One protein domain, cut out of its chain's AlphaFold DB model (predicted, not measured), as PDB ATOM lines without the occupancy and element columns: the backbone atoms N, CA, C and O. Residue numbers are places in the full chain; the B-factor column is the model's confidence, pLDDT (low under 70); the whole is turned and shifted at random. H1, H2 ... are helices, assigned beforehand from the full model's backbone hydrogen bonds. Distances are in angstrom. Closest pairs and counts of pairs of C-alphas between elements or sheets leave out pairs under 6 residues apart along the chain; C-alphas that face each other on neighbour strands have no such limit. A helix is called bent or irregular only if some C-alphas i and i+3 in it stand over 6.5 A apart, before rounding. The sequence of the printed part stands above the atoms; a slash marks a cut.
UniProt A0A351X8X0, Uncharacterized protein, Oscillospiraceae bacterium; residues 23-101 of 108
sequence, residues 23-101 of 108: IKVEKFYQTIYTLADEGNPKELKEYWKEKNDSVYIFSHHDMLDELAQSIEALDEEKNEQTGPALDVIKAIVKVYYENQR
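This is residues 23 to 101 of the 108 residues of an uncharacterized protein of Oscillospiraceae bacterium (UniProt A0A351X8X0). Four helices stand side by side in a ring, an up-and-down bundle, each running against the one before it; kinked H2 is diagonal to H4. The printed part has 79 residues, with helices H1 to H4 in chain order and no named strand: all helix. It is compact, with radius of gyration of the C-alphas 11.5 A, and spans 33 by 20 by 20 A.

H4, residues 82 to 100, touches H1, residues 23 to 37, at a shallow tilt of 15 degrees, opposite ways; their closest C-alphas, Ala 36 and Leu 86, are 5.3 A apart. H3, residues 61 to 72, forms a hairpin with H4, closest at C-alphas Leu 67 and Ile 92, 6.1 A. H2, residues 41 to 56, forms hairpins with H1 and H3; its residues 41 to 47 touch residues 32 to 36 of H1, closest at C-alphas Leu 44 and Leu 35, 5.7 A. H2 and H3 touch, closest at C-alphas Lys 45 and Ile 71, 6.2 A. H1 and H3 are apart. Every O i to N i+4 pair is within hydrogen-bond range in H1 and H4, 10 of 12 in H2, 7 of 8 in H3.

From first to last C-alpha H4 is 26.6 A, H2 20.9 A, H1 20.7 A and H3 15.6 A. H1 begins at C-alpha 23 (-52.870, -34.170, 19.973); H4 ends at C-alpha 100 (-43.404, -34.236, 25.547). H2 is irregular, C-alphas 50 and 53 being 7.6 A apart, with a kink of 49 degrees near residue 50.

The C-alphas farthest apart, of Phe 58 and Glu 80, are 34.3 A apart. The printed part has no cut, no link is long, and no printed residue is under 70 in pLDDT.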
ATOM      1  N   ILE A  23     -51.574 -33.492  19.801       88.19
ATOM      2  CA  ILE A  23     -52.870 -34.170  19.973       88.19
ATOM      3  C   ILE A  23     -52.684 -35.675  20.204       88.19
ATOM      4  O   ILE A  23     -53.414 -36.271  20.995       88.19
ATOM      5  N   LYS A  24     -51.743 -36.321  19.505       88.00
ATOM      6  CA  LYS A  24     -51.473 -37.757  19.685       88.00
ATOM      7  C   LYS A  24     -50.877 -38.044  21.059       88.00
ATOM      8  O   LYS A  24     -51.339 -38.971  21.720       88.00
ATOM      9  N   VAL A  25     -49.907 -37.237  21.486       88.00
ATOM     10  CA  VAL A  25     -49.266 -37.335  22.804       88.00
ATOM     11  C   VAL A  25     -50.293 -37.152  23.924       88.00
ATOM     12  O   VAL A  25     -50.346 -37.966  24.845       88.00
ATOM     13  N   GLU A  26     -51.161 -36.143  23.815       90.56
ATOM     14  CA  GLU A  26     -52.228 -35.900  24.791       90.56
ATOM     15  C   GLU A  26     -53.236 -37.052  24.844       90.56
ATOM     16  O   GLU A  26     -53.574 -37.520  25.931       90.56
ATOM     17  N   LYS A  27     -53.683 -37.553  23.686       92.00
ATOM     18  CA  LYS A  27     -54.602 -38.699  23.630       92.00
ATOM     19  C   LYS A  27     -53.989 -39.952  24.241       92.00
ATOM     20  O   LYS A  27     -54.666 -40.627  25.006       92.00
ATOM     21  N   PHE A  28     -52.728 -40.248  23.926       92.00
ATOM     22  CA  PHE A  28     -52.016 -41.388  24.498       92.00
ATOM     23  C   PHE A  28     -51.959 -41.302  26.027       92.00
ATOM     24  O   PHE A  28     -52.360 -42.242  26.715       92.00
ATOM     25  N   TYR A  29     -51.549 -40.142  26.549       92.56
ATOM     26  CA  TYR A  29     -51.536 -39.869  27.984       92.56
ATOM     27  C   TYR A  29     -52.914 -40.069  28.621       92.56
ATOM     28  O   TYR A  29     -53.038 -40.826  29.584       92.56
ATOM     29  N   GLN A  30     -53.950 -39.427  28.073       95.19
ATOM     30  CA  GLN A  30     -55.304 -39.507  28.619       95.19
ATOM     31  C   GLN A  30     -55.822 -40.945  28.625       95.19
ATOM     32  O   GLN A  30     -56.407 -41.364  29.615       95.19
ATOM     33  N   THR A  31     -55.590 -41.719  27.561       95.62
ATOM     34  CA  THR A  31     -56.066 -43.107  27.504       95.62
ATOM     35  C   THR A  31     -55.383 -43.993  28.542       95.62
ATOM     36  O   THR A  31     -56.085 -44.666  29.292       95.62
ATOM     37  N   ILE A  32     -54.049 -43.966  28.649       95.19
ATOM     38  CA  ILE A  32     -53.337 -44.750  29.675       95.19
ATOM     39  C   ILE A  32     -53.773 -44.324  31.080       95.19
ATOM     40  O   ILE A  32     -54.038 -45.180  31.921       95.19
ATOM     41  N   TYR A  33     -53.871 -43.015  31.334       95.81
ATOM     42  CA  TYR A  33     -54.270 -42.497  32.641       95.81
ATOM     43  C   TYR A  33     -55.685 -42.953  33.016       95.81
ATOM     44  O   TYR A  33     -55.886 -43.446  34.121       95.81
ATOM     45  N   THR A  34     -56.648 -42.836  32.098       96.19
ATOM     46  CA  THR A  34     -58.035 -43.268  32.324       96.19
ATOM     47  C   THR A  34     -58.122 -44.771  32.570       96.19
ATOM     48  O   THR A  34     -58.715 -45.180  33.562       96.19
ATOM     49  N   LEU A  35     -57.473 -45.597  31.739       95.38
ATOM     50  CA  LEU A  35     -57.461 -47.055  31.929       95.38
ATOM     51  C   LEU A  35     -56.829 -47.449  33.272       95.38
ATOM     52  O   LEU A  35     -57.274 -48.398  33.922       95.38
ATOM     53  N   ALA A  36     -55.809 -46.707  33.707       94.38
ATOM     54  CA  ALA A  36     -55.188 -46.919  35.004       94.38
ATOM     55  C   ALA A  36     -56.080 -46.480  36.175       94.38
ATOM     56  O   ALA A  36     -56.073 -47.130  37.218       94.38
ATOM     57  N   ASP A  37     -56.862 -45.411  36.014       94.81
ATOM     58  CA  ASP A  37     -57.775 -44.886  37.038       94.81
ATOM     59  C   ASP A  37     -59.033 -45.754  37.213       94.81
ATOM     60  O   ASP A  37     -59.441 -46.052  38.334       94.81
ATOM     61  N   GLU A  38     -59.580 -46.274  36.111       93.81
ATOM     62  CA  GLU A  38     -60.619 -47.321  36.111       93.81
ATOM     63  C   GLU A  38     -60.086 -48.661  36.658       93.81
ATOM     64  O   GLU A  38     -60.828 -49.582  37.032       93.81
ATOM     65  N   GLY A  39     -58.761 -48.758  36.719       91.44
ATOM     66  CA  GLY A  39     -58.007 -49.900  37.171       91.44
ATOM     67  C   GLY A  39     -58.228 -51.114  36.298       91.44
ATOM     68  O   GLY A  39     -58.457 -52.186  36.832       91.44
ATOM     69  N   ASN A  40     -58.201 -50.985  34.977       90.31
ATOM     70  CA  ASN A  40     -58.350 -52.120  34.072       90.31
ATOM     71  C   ASN A  40     -56.981 -52.547  33.506       90.31
ATOM     72  O   ASN A  40     -56.601 -52.103  32.420       90.31
ATOM     73  N   PRO A  41     -56.201 -53.387  34.219       92.00
ATOM     74  CA  PRO A  41     -54.834 -53.710  33.809       92.00
ATOM     75  C   PRO A  41     -54.780 -54.466  32.477       92.00
ATOM     76  O   PRO A  41     -53.848 -54.273  31.700       92.00
ATOM     77  N   LYS A  42     -55.797 -55.282  32.175       93.94
ATOM     78  CA  LYS A  42     -55.881 -56.021  30.915       93.94
ATOM     79  C   LYS A  42     -56.037 -55.083  29.718       93.94
ATOM     80  O   LYS A  42     -55.233 -55.151  28.792       93.94
ATOM     81  N   GLU A  43     -57.025 -54.189  29.753       94.44
ATOM     82  CA  GLU A  43     -57.228 -53.208  28.675       94.44
ATOM     83  C   GLU A  43     -56.026 -52.272  28.533       94.44
ATOM     84  O   GLU A  43     -55.642 -51.927  27.416       94.44
ATOM     85  N   LEU A  44     -55.372 -51.919  29.642       94.62
ATOM     86  CA  LEU A  44     -54.150 -51.121  29.621       94.62
ATOM     87  C   LEU A  44     -53.019 -51.839  28.864       94.62
ATOM     88  O   LEU A  44     -52.390 -51.238  27.989       94.62
ATOM     89  N   LYS A  45     -52.792 -53.132  29.134       95.25
ATOM     90  CA  LYS A  45     -51.799 -53.939  28.402       95.25
ATOM     91  C   LYS A  45     -52.165 -54.119  26.930       95.25
ATOM     92  O   LYS A  45     -51.274 -54.086  26.082       95.25
ATOM     93  N   GLU A  46     -53.439 -54.327  26.613       95.62
ATOM     94  CA  GLU A  46     -53.910 -54.447  25.226       95.62
ATOM     95  C   GLU A  46     -53.694 -53.146  24.448       95.62
ATOM     96  O   GLU A  46     -53.102 -53.167  23.367       95.62
ATOM     97  N   TYR A  47     -54.074 -52.009  25.032       95.50
ATOM     98  CA  TYR A  47     -53.837 -50.694  24.446       95.50
ATOM     99  C   TYR A  47     -52.342 -50.424  24.237       95.50
ATOM    100  O   TYR A  47     -51.937 -49.956  23.171       95.50
ATOM    101  N   TRP A  48     -51.502 -50.759  25.223       94.75
ATOM    102  CA  TRP A  48     -50.051 -50.625  25.096       94.75
ATOM    103  C   TRP A  48     -49.499 -51.453  23.932       94.75
ATOM    104  O   TRP A  48     -48.781 -50.907  23.100       94.75
ATOM    105  N   LYS A  49     -49.886 -52.730  23.812       93.69
ATOM    106  CA  LYS A  49     -49.470 -53.599  22.695       93.69
ATOM    107  C   LYS A  49     -49.889 -53.050  21.328       93.69
ATOM    108  O   LYS A  49     -49.184 -53.262  20.351       93.69
ATOM    109  N   GLU A  50     -51.033 -52.374  21.242       94.25
ATOM    110  CA  GLU A  50     -51.506 -51.781  19.986       94.25
ATOM    111  C   GLU A  50     -50.762 -50.484  19.629       94.25
ATOM    112  O   GLU A  50     -50.613 -50.149  18.451       94.25
ATOM    113  N   LYS A  51     -50.346 -49.702  20.634       91.00
ATOM    114  CA  LYS A  51     -49.850 -48.333  20.428       91.00
ATOM    115  C   LYS A  51     -48.352 -48.159  20.606       91.00
ATOM    116  O   LYS A  51     -47.843 -47.181  20.054       91.00
ATOM    117  N   ASN A  52     -47.658 -49.049  21.311       88.12
ATOM    118  CA  ASN A  52     -46.253 -48.871  21.681       88.12
ATOM    119  C   ASN A  52     -45.368 -48.504  20.477       88.12
ATOM    120  O   ASN A  52     -44.755 -47.440  20.507       88.12
ATOM    121  N   ASP A  53     -45.401 -49.270  19.384       87.12
ATOM    122  CA  ASP A  53     -44.613 -49.030  18.169       87.12
ATOM    123  C   ASP A  53     -44.808 -47.609  17.639       87.12
ATOM    124  O   ASP A  53     -43.859 -46.920  17.274       87.12
ATOM    125  N   SER A  54     -46.059 -47.143  17.626       84.69
ATOM    126  CA  SER A  54     -46.381 -45.809  17.131       84.69
ATOM    127  C   SER A  54     -45.852 -44.707  18.043       84.69
ATOM    128  O   SER A  54     -45.433 -43.674  17.540       84.69
ATOM    129  N   VAL A  55     -45.849 -44.917  19.360       83.38
ATOM    130  CA  VAL A  55     -45.402 -43.913  20.333       83.38
ATOM    131  C   VAL A  55     -43.873 -43.841  20.355       83.38
ATOM    132  O   VAL A  55     -43.327 -42.742  20.365       83.38
ATOM    133  N   TYR A  56     -43.180 -44.978  20.222       84.94
ATOM    134  CA  TYR A  56     -41.715 -45.020  20.110       84.94
ATOM    135  C   TYR A  56     -41.165 -44.244  18.903       84.94
ATOM    136  O   TYR A  56     -40.048 -43.744  18.964       84.94
ATOM    137  N   ILE A  57     -41.934 -44.079  17.822       80.50
ATOM    138  CA  ILE A  57     -41.491 -43.302  16.648       80.50
ATOM    139  C   ILE A  57     -41.369 -41.800  16.954       80.50
ATOM    140  O   ILE A  57     -40.546 -41.118  16.343       80.50
ATOM    141  N   PHE A  58     -42.185 -41.271  17.869       72.62
ATOM    142  CA  PHE A  58     -42.318 -39.826  18.106       72.62
ATOM    143  C   PHE A  58     -41.882 -39.414  19.517       72.62
ATOM    144  O   PHE A  58     -42.314 -38.383  20.021       72.62
ATOM    145  N   SER A  59     -41.097 -40.228  20.223       74.88
ATOM    146  CA  SER A  59     -40.769 -39.967  21.630       74.88
ATOM    147  C   SER A  59     -39.386 -40.462  22.019       74.88
ATOM    148  O   SER A  59     -38.830 -41.373  21.412       74.88
ATOM    149  N   HIS A  60     -38.822 -39.861  23.069       72.06
ATOM    150  CA  HIS A  60     -37.571 -40.339  23.652       72.06
ATOM    151  C   HIS A  60     -37.773 -41.710  24.305       72.06
ATOM    152  O   HIS A  60     -38.623 -41.861  25.182       72.06
ATOM    153  N   HIS A  61     -36.963 -42.679  23.875       76.50
ATOM    154  CA  HIS A  61     -37.074 -44.086  24.260       76.50
ATOM    155  C   HIS A  61     -36.943 -44.287  25.774       76.50
ATOM    156  O   HIS A  61     -37.775 -44.974  26.349       76.50
ATOM    157  N   ASP A  62     -36.009 -43.594  26.437       77.62
ATOM    158  CA  ASP A  62     -35.731 -43.772  27.871       77.62
ATOM    159  C   ASP A  62     -36.979 -43.637  28.770       77.62
ATOM    160  O   ASP A  62     -37.146 -44.392  29.723       77.62
ATOM    161  N   MET A  63     -37.886 -42.700  28.464       74.44
ATOM    162  CA  MET A  63     -39.124 -42.516  29.241       74.44
ATOM    163  C   MET A  63     -40.207 -43.539  28.897       74.44
ATOM    164  O   MET A  63     -41.060 -43.852  29.729       74.44
ATOM    165  N   LEU A  64     -40.207 -44.028  27.659       86.06
ATOM    166  CA  LEU A  64     -41.133 -45.066  27.231       86.06
ATOM    167  C   LEU A  64     -40.716 -46.438  27.740       86.06
ATOM    168  O   LEU A  64     -41.599 -47.236  28.025       86.06
ATOM    169  N   ASP A  65     -39.421 -46.690  27.913       90.50
ATOM    170  CA  ASP A  65     -38.904 -47.954  28.433       90.50
ATOM    171  C   ASP A  65     -39.370 -48.187  29.880       90.50
ATOM    172  O   ASP A  65     -39.792 -49.290  30.227       90.50
ATOM    173  N   GLU A  66     -39.364 -47.148  30.723       90.50
ATOM    174  CA  GLU A  66     -39.870 -47.231  32.103       90.50
ATOM    175  C   GLU A  66     -41.388 -47.484  32.142       90.50
ATOM    176  O   GLU A  66     -41.882 -48.315  32.916       90.50
ATOM    177  N   LEU A  67     -42.136 -46.809  31.259       92.56
ATOM    178  CA  LEU A  67     -43.571 -47.033  31.100       92.56
ATOM    179  C   LEU A  67     -43.851 -48.458  30.606       92.56
ATOM    180  O   LEU A  67     -44.711 -49.138  31.162       92.56
ATOM    181  N   ALA A  68     -43.097 -48.925  29.610       93.56
ATOM    182  CA  ALA A  68     -43.202 -50.260  29.038       93.56
ATOM    183  C   ALA A  68     -42.997 -51.329  30.106       93.56
ATOM    184  O   ALA A  68     -43.854 -52.190  30.277       93.56
ATOM    185  N   GLN A  69     -41.910 -51.225  30.873       94.12
ATOM    186  CA  GLN A  69     -41.593 -52.159  31.951       94.12
ATOM    187  C   GLN A  69     -42.706 -52.207  32.998       94.12
ATOM    188  O   GLN A  69     -43.130 -53.290  33.402       94.12
ATOM    189  N   SER A  70     -43.221 -51.043  33.401       94.12
ATOM    190  CA  SER A  70     -44.295 -50.957  34.397       94.12
ATOM    191  C   SER A  70     -45.596 -51.590  33.897       94.12
ATOM    192  O   SER A  70     -46.268 -52.304  34.641       94.12
ATOM    193  N   ILE A  71     -45.939 -51.376  32.623       94.31
ATOM    194  CA  ILE A  71     -47.130 -51.965  32.001       94.31
ATOM    195  C   ILE A  71     -46.958 -53.470  31.786       94.31
ATOM    196  O   ILE A  71     -47.886 -54.241  32.022       94.31
ATOM    197  N   GLU A  72     -45.788 -53.923  31.346       93.12
ATOM    198  CA  GLU A  72     -45.510 -55.343  31.118       93.12
ATOM    199  C   GLU A  72     -45.520 -56.151  32.418       93.12
ATOM    200  O   GLU A  72     -46.006 -57.288  32.415       93.12
ATOM    201  N   ALA A  73     -45.081 -55.538  33.521       93.12
ATOM    202  CA  ALA A  73     -45.089 -56.115  34.861       93.12
ATOM    203  C   ALA A  73     -46.480 -56.182  35.520       93.12
ATOM    204  O   ALA A  73     -46.627 -56.878  36.523       93.12
ATOM    205  N   LEU A  74     -47.502 -55.495  34.988       93.44
ATOM    206  CA  LEU A  74     -48.872 -55.624  35.498       93.44
ATOM    207  C   LEU A  74     -49.402 -57.045  35.288       93.44
ATOM    208  O   LEU A  74     -49.397 -57.559  34.166       93.44
ATOM    209  N   ASP A  75     -49.971 -57.634  36.332       91.00
ATOM    210  CA  ASP A  75     -50.833 -58.801  36.176       91.00
ATOM    211  C   ASP A  75     -52.125 -58.412  35.445       91.00
ATOM    212  O   ASP A  75     -52.721 -57.367  35.708       91.00
ATOM    213  N   GLU A  76     -52.570 -59.256  34.509       87.88
ATOM    214  CA  GLU A  76     -53.825 -59.028  33.775       87.88
ATOM    215  C   GLU A  76     -55.056 -59.176  34.684       87.88
ATOM    216  O   GLU A  76     -56.108 -58.595  34.413       87.88
ATOM    217  N   GLU A  77     -54.918 -59.925  35.779       89.94
ATOM    218  CA  GLU A  77     -55.936 -60.075  36.812       89.94
ATOM    219  C   GLU A  77     -55.653 -59.143  37.993       89.94
ATOM    220  O   GLU A  77     -54.520 -59.014  38.457       89.94
ATOM    221  N   LYS A  78     -56.709 -58.505  38.514       88.56
ATOM    222  CA  LYS A  78     -56.601 -57.639  39.691       88.56
ATOM    223  C   LYS A  78     -56.149 -58.436  40.912       88.56
ATOM    224  O   LYS A  78     -56.811 -59.390  41.317       88.56
ATOM    225  N   ASN A  79     -55.094 -57.961  41.556       90.75
ATOM    226  CA  ASN A  79     -54.595 -58.437  42.835       90.75
ATOM    227  C   ASN A  79     -54.246 -57.254  43.757       90.75
ATOM    228  O   ASN A  79     -54.464 -56.088  43.423       90.75
ATOM    229  N   GLU A  80     -53.713 -57.554  44.941       88.50
ATOM    230  CA  GLU A  80     -53.358 -56.545  45.950       88.50
ATOM    231  C   GLU A  80     -52.291 -55.546  45.462       88.50
ATOM    232  O   GLU A  80     -52.249 -54.412  45.938       88.50
ATOM    233  N   GLN A  81     -51.458 -55.935  44.493       90.06
ATOM    234  CA  GLN A  81     -50.395 -55.105  43.919       90.06
ATOM    235  C   GLN A  81     -50.861 -54.275  42.718       90.06
ATOM    236  O   GLN A  81     -50.177 -53.329  42.324       90.06
ATOM    237  N   THR A  82     -52.036 -54.570  42.154       91.31
ATOM    238  CA  THR A  82     -52.552 -53.862  40.977       91.31
ATOM    239  C   THR A  82     -52.755 -52.375  41.250       91.31
ATOM    240  O   THR A  82     -52.341 -51.559  40.438       91.31
ATOM    241  N   GLY A  83     -53.336 -51.995  42.394       91.94
ATOM    242  CA  GLY A  83     -53.541 -50.582  42.744       91.94
ATOM    243  C   GLY A  83     -52.232 -49.775  42.754       91.94
ATOM    244  O   GLY A  83     -52.097 -48.844  41.958       91.94
ATOM    245  N   PRO A  84     -51.237 -50.167  43.575       94.12
ATOM    246  CA  PRO A  84     -49.924 -49.524  43.592       94.12
ATOM    247  C   PRO A  84     -49.229 -49.485  42.222       94.12
ATOM    248  O   PRO A  84     -48.658 -48.458  41.856       94.12
ATOM    249  N   ALA A  85     -49.292 -50.569  41.440       94.25
ATOM    250  CA  ALA A  85     -48.684 -50.618  40.107       94.25
ATOM    251  C   ALA A  85     -49.338 -49.625  39.127       94.25
ATOM    252  O   ALA A  85     -48.648 -48.946  38.365       94.25
ATOM    253  N   LEU A  86     -50.666 -49.484  39.172       95.50
ATOM    254  CA  LEU A  86     -51.391 -48.517  38.348       95.50
ATOM    255  C   LEU A  86     -51.097 -47.069  38.759       95.50
ATOM    256  O   LEU A  86     -51.010 -46.197  37.896       95.50
ATOM    257  N   ASP A  87     -50.897 -46.800  40.052       95.50
ATOM    258  CA  ASP A  87     -50.469 -45.479  40.528       95.50
ATOM    259  C   ASP A  87     -49.076 -45.101  40.004       95.50
ATOM    260  O   ASP A  87     -48.867 -43.960  39.579       95.50
ATOM    261  N   VAL A  88     -48.150 -46.063  39.954       95.06
ATOM    262  CA  VAL A  88     -46.827 -45.881  39.335       95.06
ATOM    263  C   VAL A  88     -46.962 -45.564  37.843       95.06
ATOM    264  O   VAL A  88     -46.389 -44.582  37.371       95.06
ATOM    265  N   ILE A  89     -47.792 -46.310  37.111       95.31
ATOM    266  CA  ILE A  89     -48.044 -46.060  35.681       95.31
ATOM    267  C   ILE A  89     -48.640 -44.666  35.450       95.31
ATOM    268  O   ILE A  89     -48.188 -43.952  34.552       95.31
ATOM    269  N   LYS A  90     -49.602 -44.234  36.279       95.94
ATOM    270  CA  LYS A  90     -50.164 -42.871  36.222       95.94
ATOM    271  C   LYS A  90     -49.092 -41.805  36.432       95.94
ATOM    272  O   LYS A  90     -49.111 -40.779  35.747       95.94
ATOM    273  N   ALA A  91     -48.162 -42.026  37.359       94.69
ATOM    274  CA  ALA A  91     -47.063 -41.098  37.603       94.69
ATOM    275  C   ALA A  91     -46.115 -41.015  36.395       94.69
ATOM    276  O   ALA A  91     -45.851 -39.912  35.911       94.69
ATOM    277  N   ILE A  92     -45.675 -42.160  35.863       93.31
ATOM    278  CA  ILE A  92     -44.757 -42.225  34.717       93.31
ATOM    279  C   ILE A  92     -45.387 -41.580  33.481       93.31
ATOM    280  O   ILE A  92     -44.780 -40.703  32.865       93.31
ATOM    281  N   VAL A  93     -46.629 -41.941  33.135       93.38
ATOM    282  CA  VAL A  93     -47.274 -41.406  31.925       93.38
ATOM    283  C   VAL A  93     -47.526 -39.898  32.026       93.38
ATOM    284  O   VAL A  93     -47.466 -39.187  31.022       93.38
ATOM    285  N   LYS A  94     -47.754 -39.379  33.238       93.06
ATOM    286  CA  LYS A  94     -47.863 -37.938  33.479       93.06
ATOM    287  C   LYS A  94     -46.525 -37.230  33.278       93.06
ATOM    288  O   LYS A  94     -46.501 -36.180  32.643       93.06
ATOM    289  N   VAL A  95     -45.425 -37.794  33.779       90.69
ATOM    290  CA  VAL A  95     -44.074 -37.251  33.546       90.69
ATOM    291  C   VAL A  95     -43.736 -37.271  32.055       90.69
ATOM    292  O   VAL A  95     -43.285 -36.258  31.521       90.69
ATOM    293  N   TYR A  96     -44.036 -38.373  31.364       89.06
ATOM    294  CA  TYR A  96     -43.922 -38.469  29.909       89.06
ATOM    295  C   TYR A  96     -44.695 -37.339  29.212       89.06
ATOM    296  O   TYR A  96     -44.124 -36.625  28.387       89.06
ATOM    297  N   TYR A  97     -45.965 -37.128  29.575       89.56
ATOM    298  CA  TYR A  97     -46.794 -36.088  28.971       89.56
ATOM    299  C   TYR A  97     -46.234 -34.686  29.209       89.56
ATOM    300  O   TYR A  97     -46.171 -33.890  28.278       89.56
ATOM    301  N   GLU A  98     -45.803 -34.380  30.431       87.62
ATOM    302  CA  GLU A  98     -45.232 -33.072  30.763       87.62
ATOM    303  C   GLU A  98     -43.923 -32.799  30.009       87.62
ATOM    304  O   GLU A  98     -43.704 -31.673  29.565       87.62
ATOM    305  N   ASN A  99     -43.096 -33.824  29.790       83.12
ATOM    306  CA  ASN A  99     -41.846 -33.695  29.038       83.12
ATOM    307  C   ASN A  99     -42.064 -33.587  27.520       83.12
ATOM    308  O   ASN A  99     -41.313 -32.884  26.846       83.12
ATOM    309  N   GLN A 100     -43.078 -34.270  26.979       79.50
ATOM    310  CA  GLN A 100     -43.404 -34.236  25.547       79.50
ATOM    311  C   GLN A 100     -44.309 -33.060  25.165       79.50
ATOM    312  O   GLN A 100     -44.342 -32.654  24.003       79.50
ATOM    313  N   ARG A 101     -45.062 -32.495  26.117       78.38
ATOM    314  CA  ARG A 101     -45.969 -31.387  25.833       78.38
ATOM    315  C   ARG A 101     -45.179 -30.164  25.389       78.38
ATOM    316  O   ARG A 101     -44.398 -29.577  26.139       78.38
TER     317      ARG A 101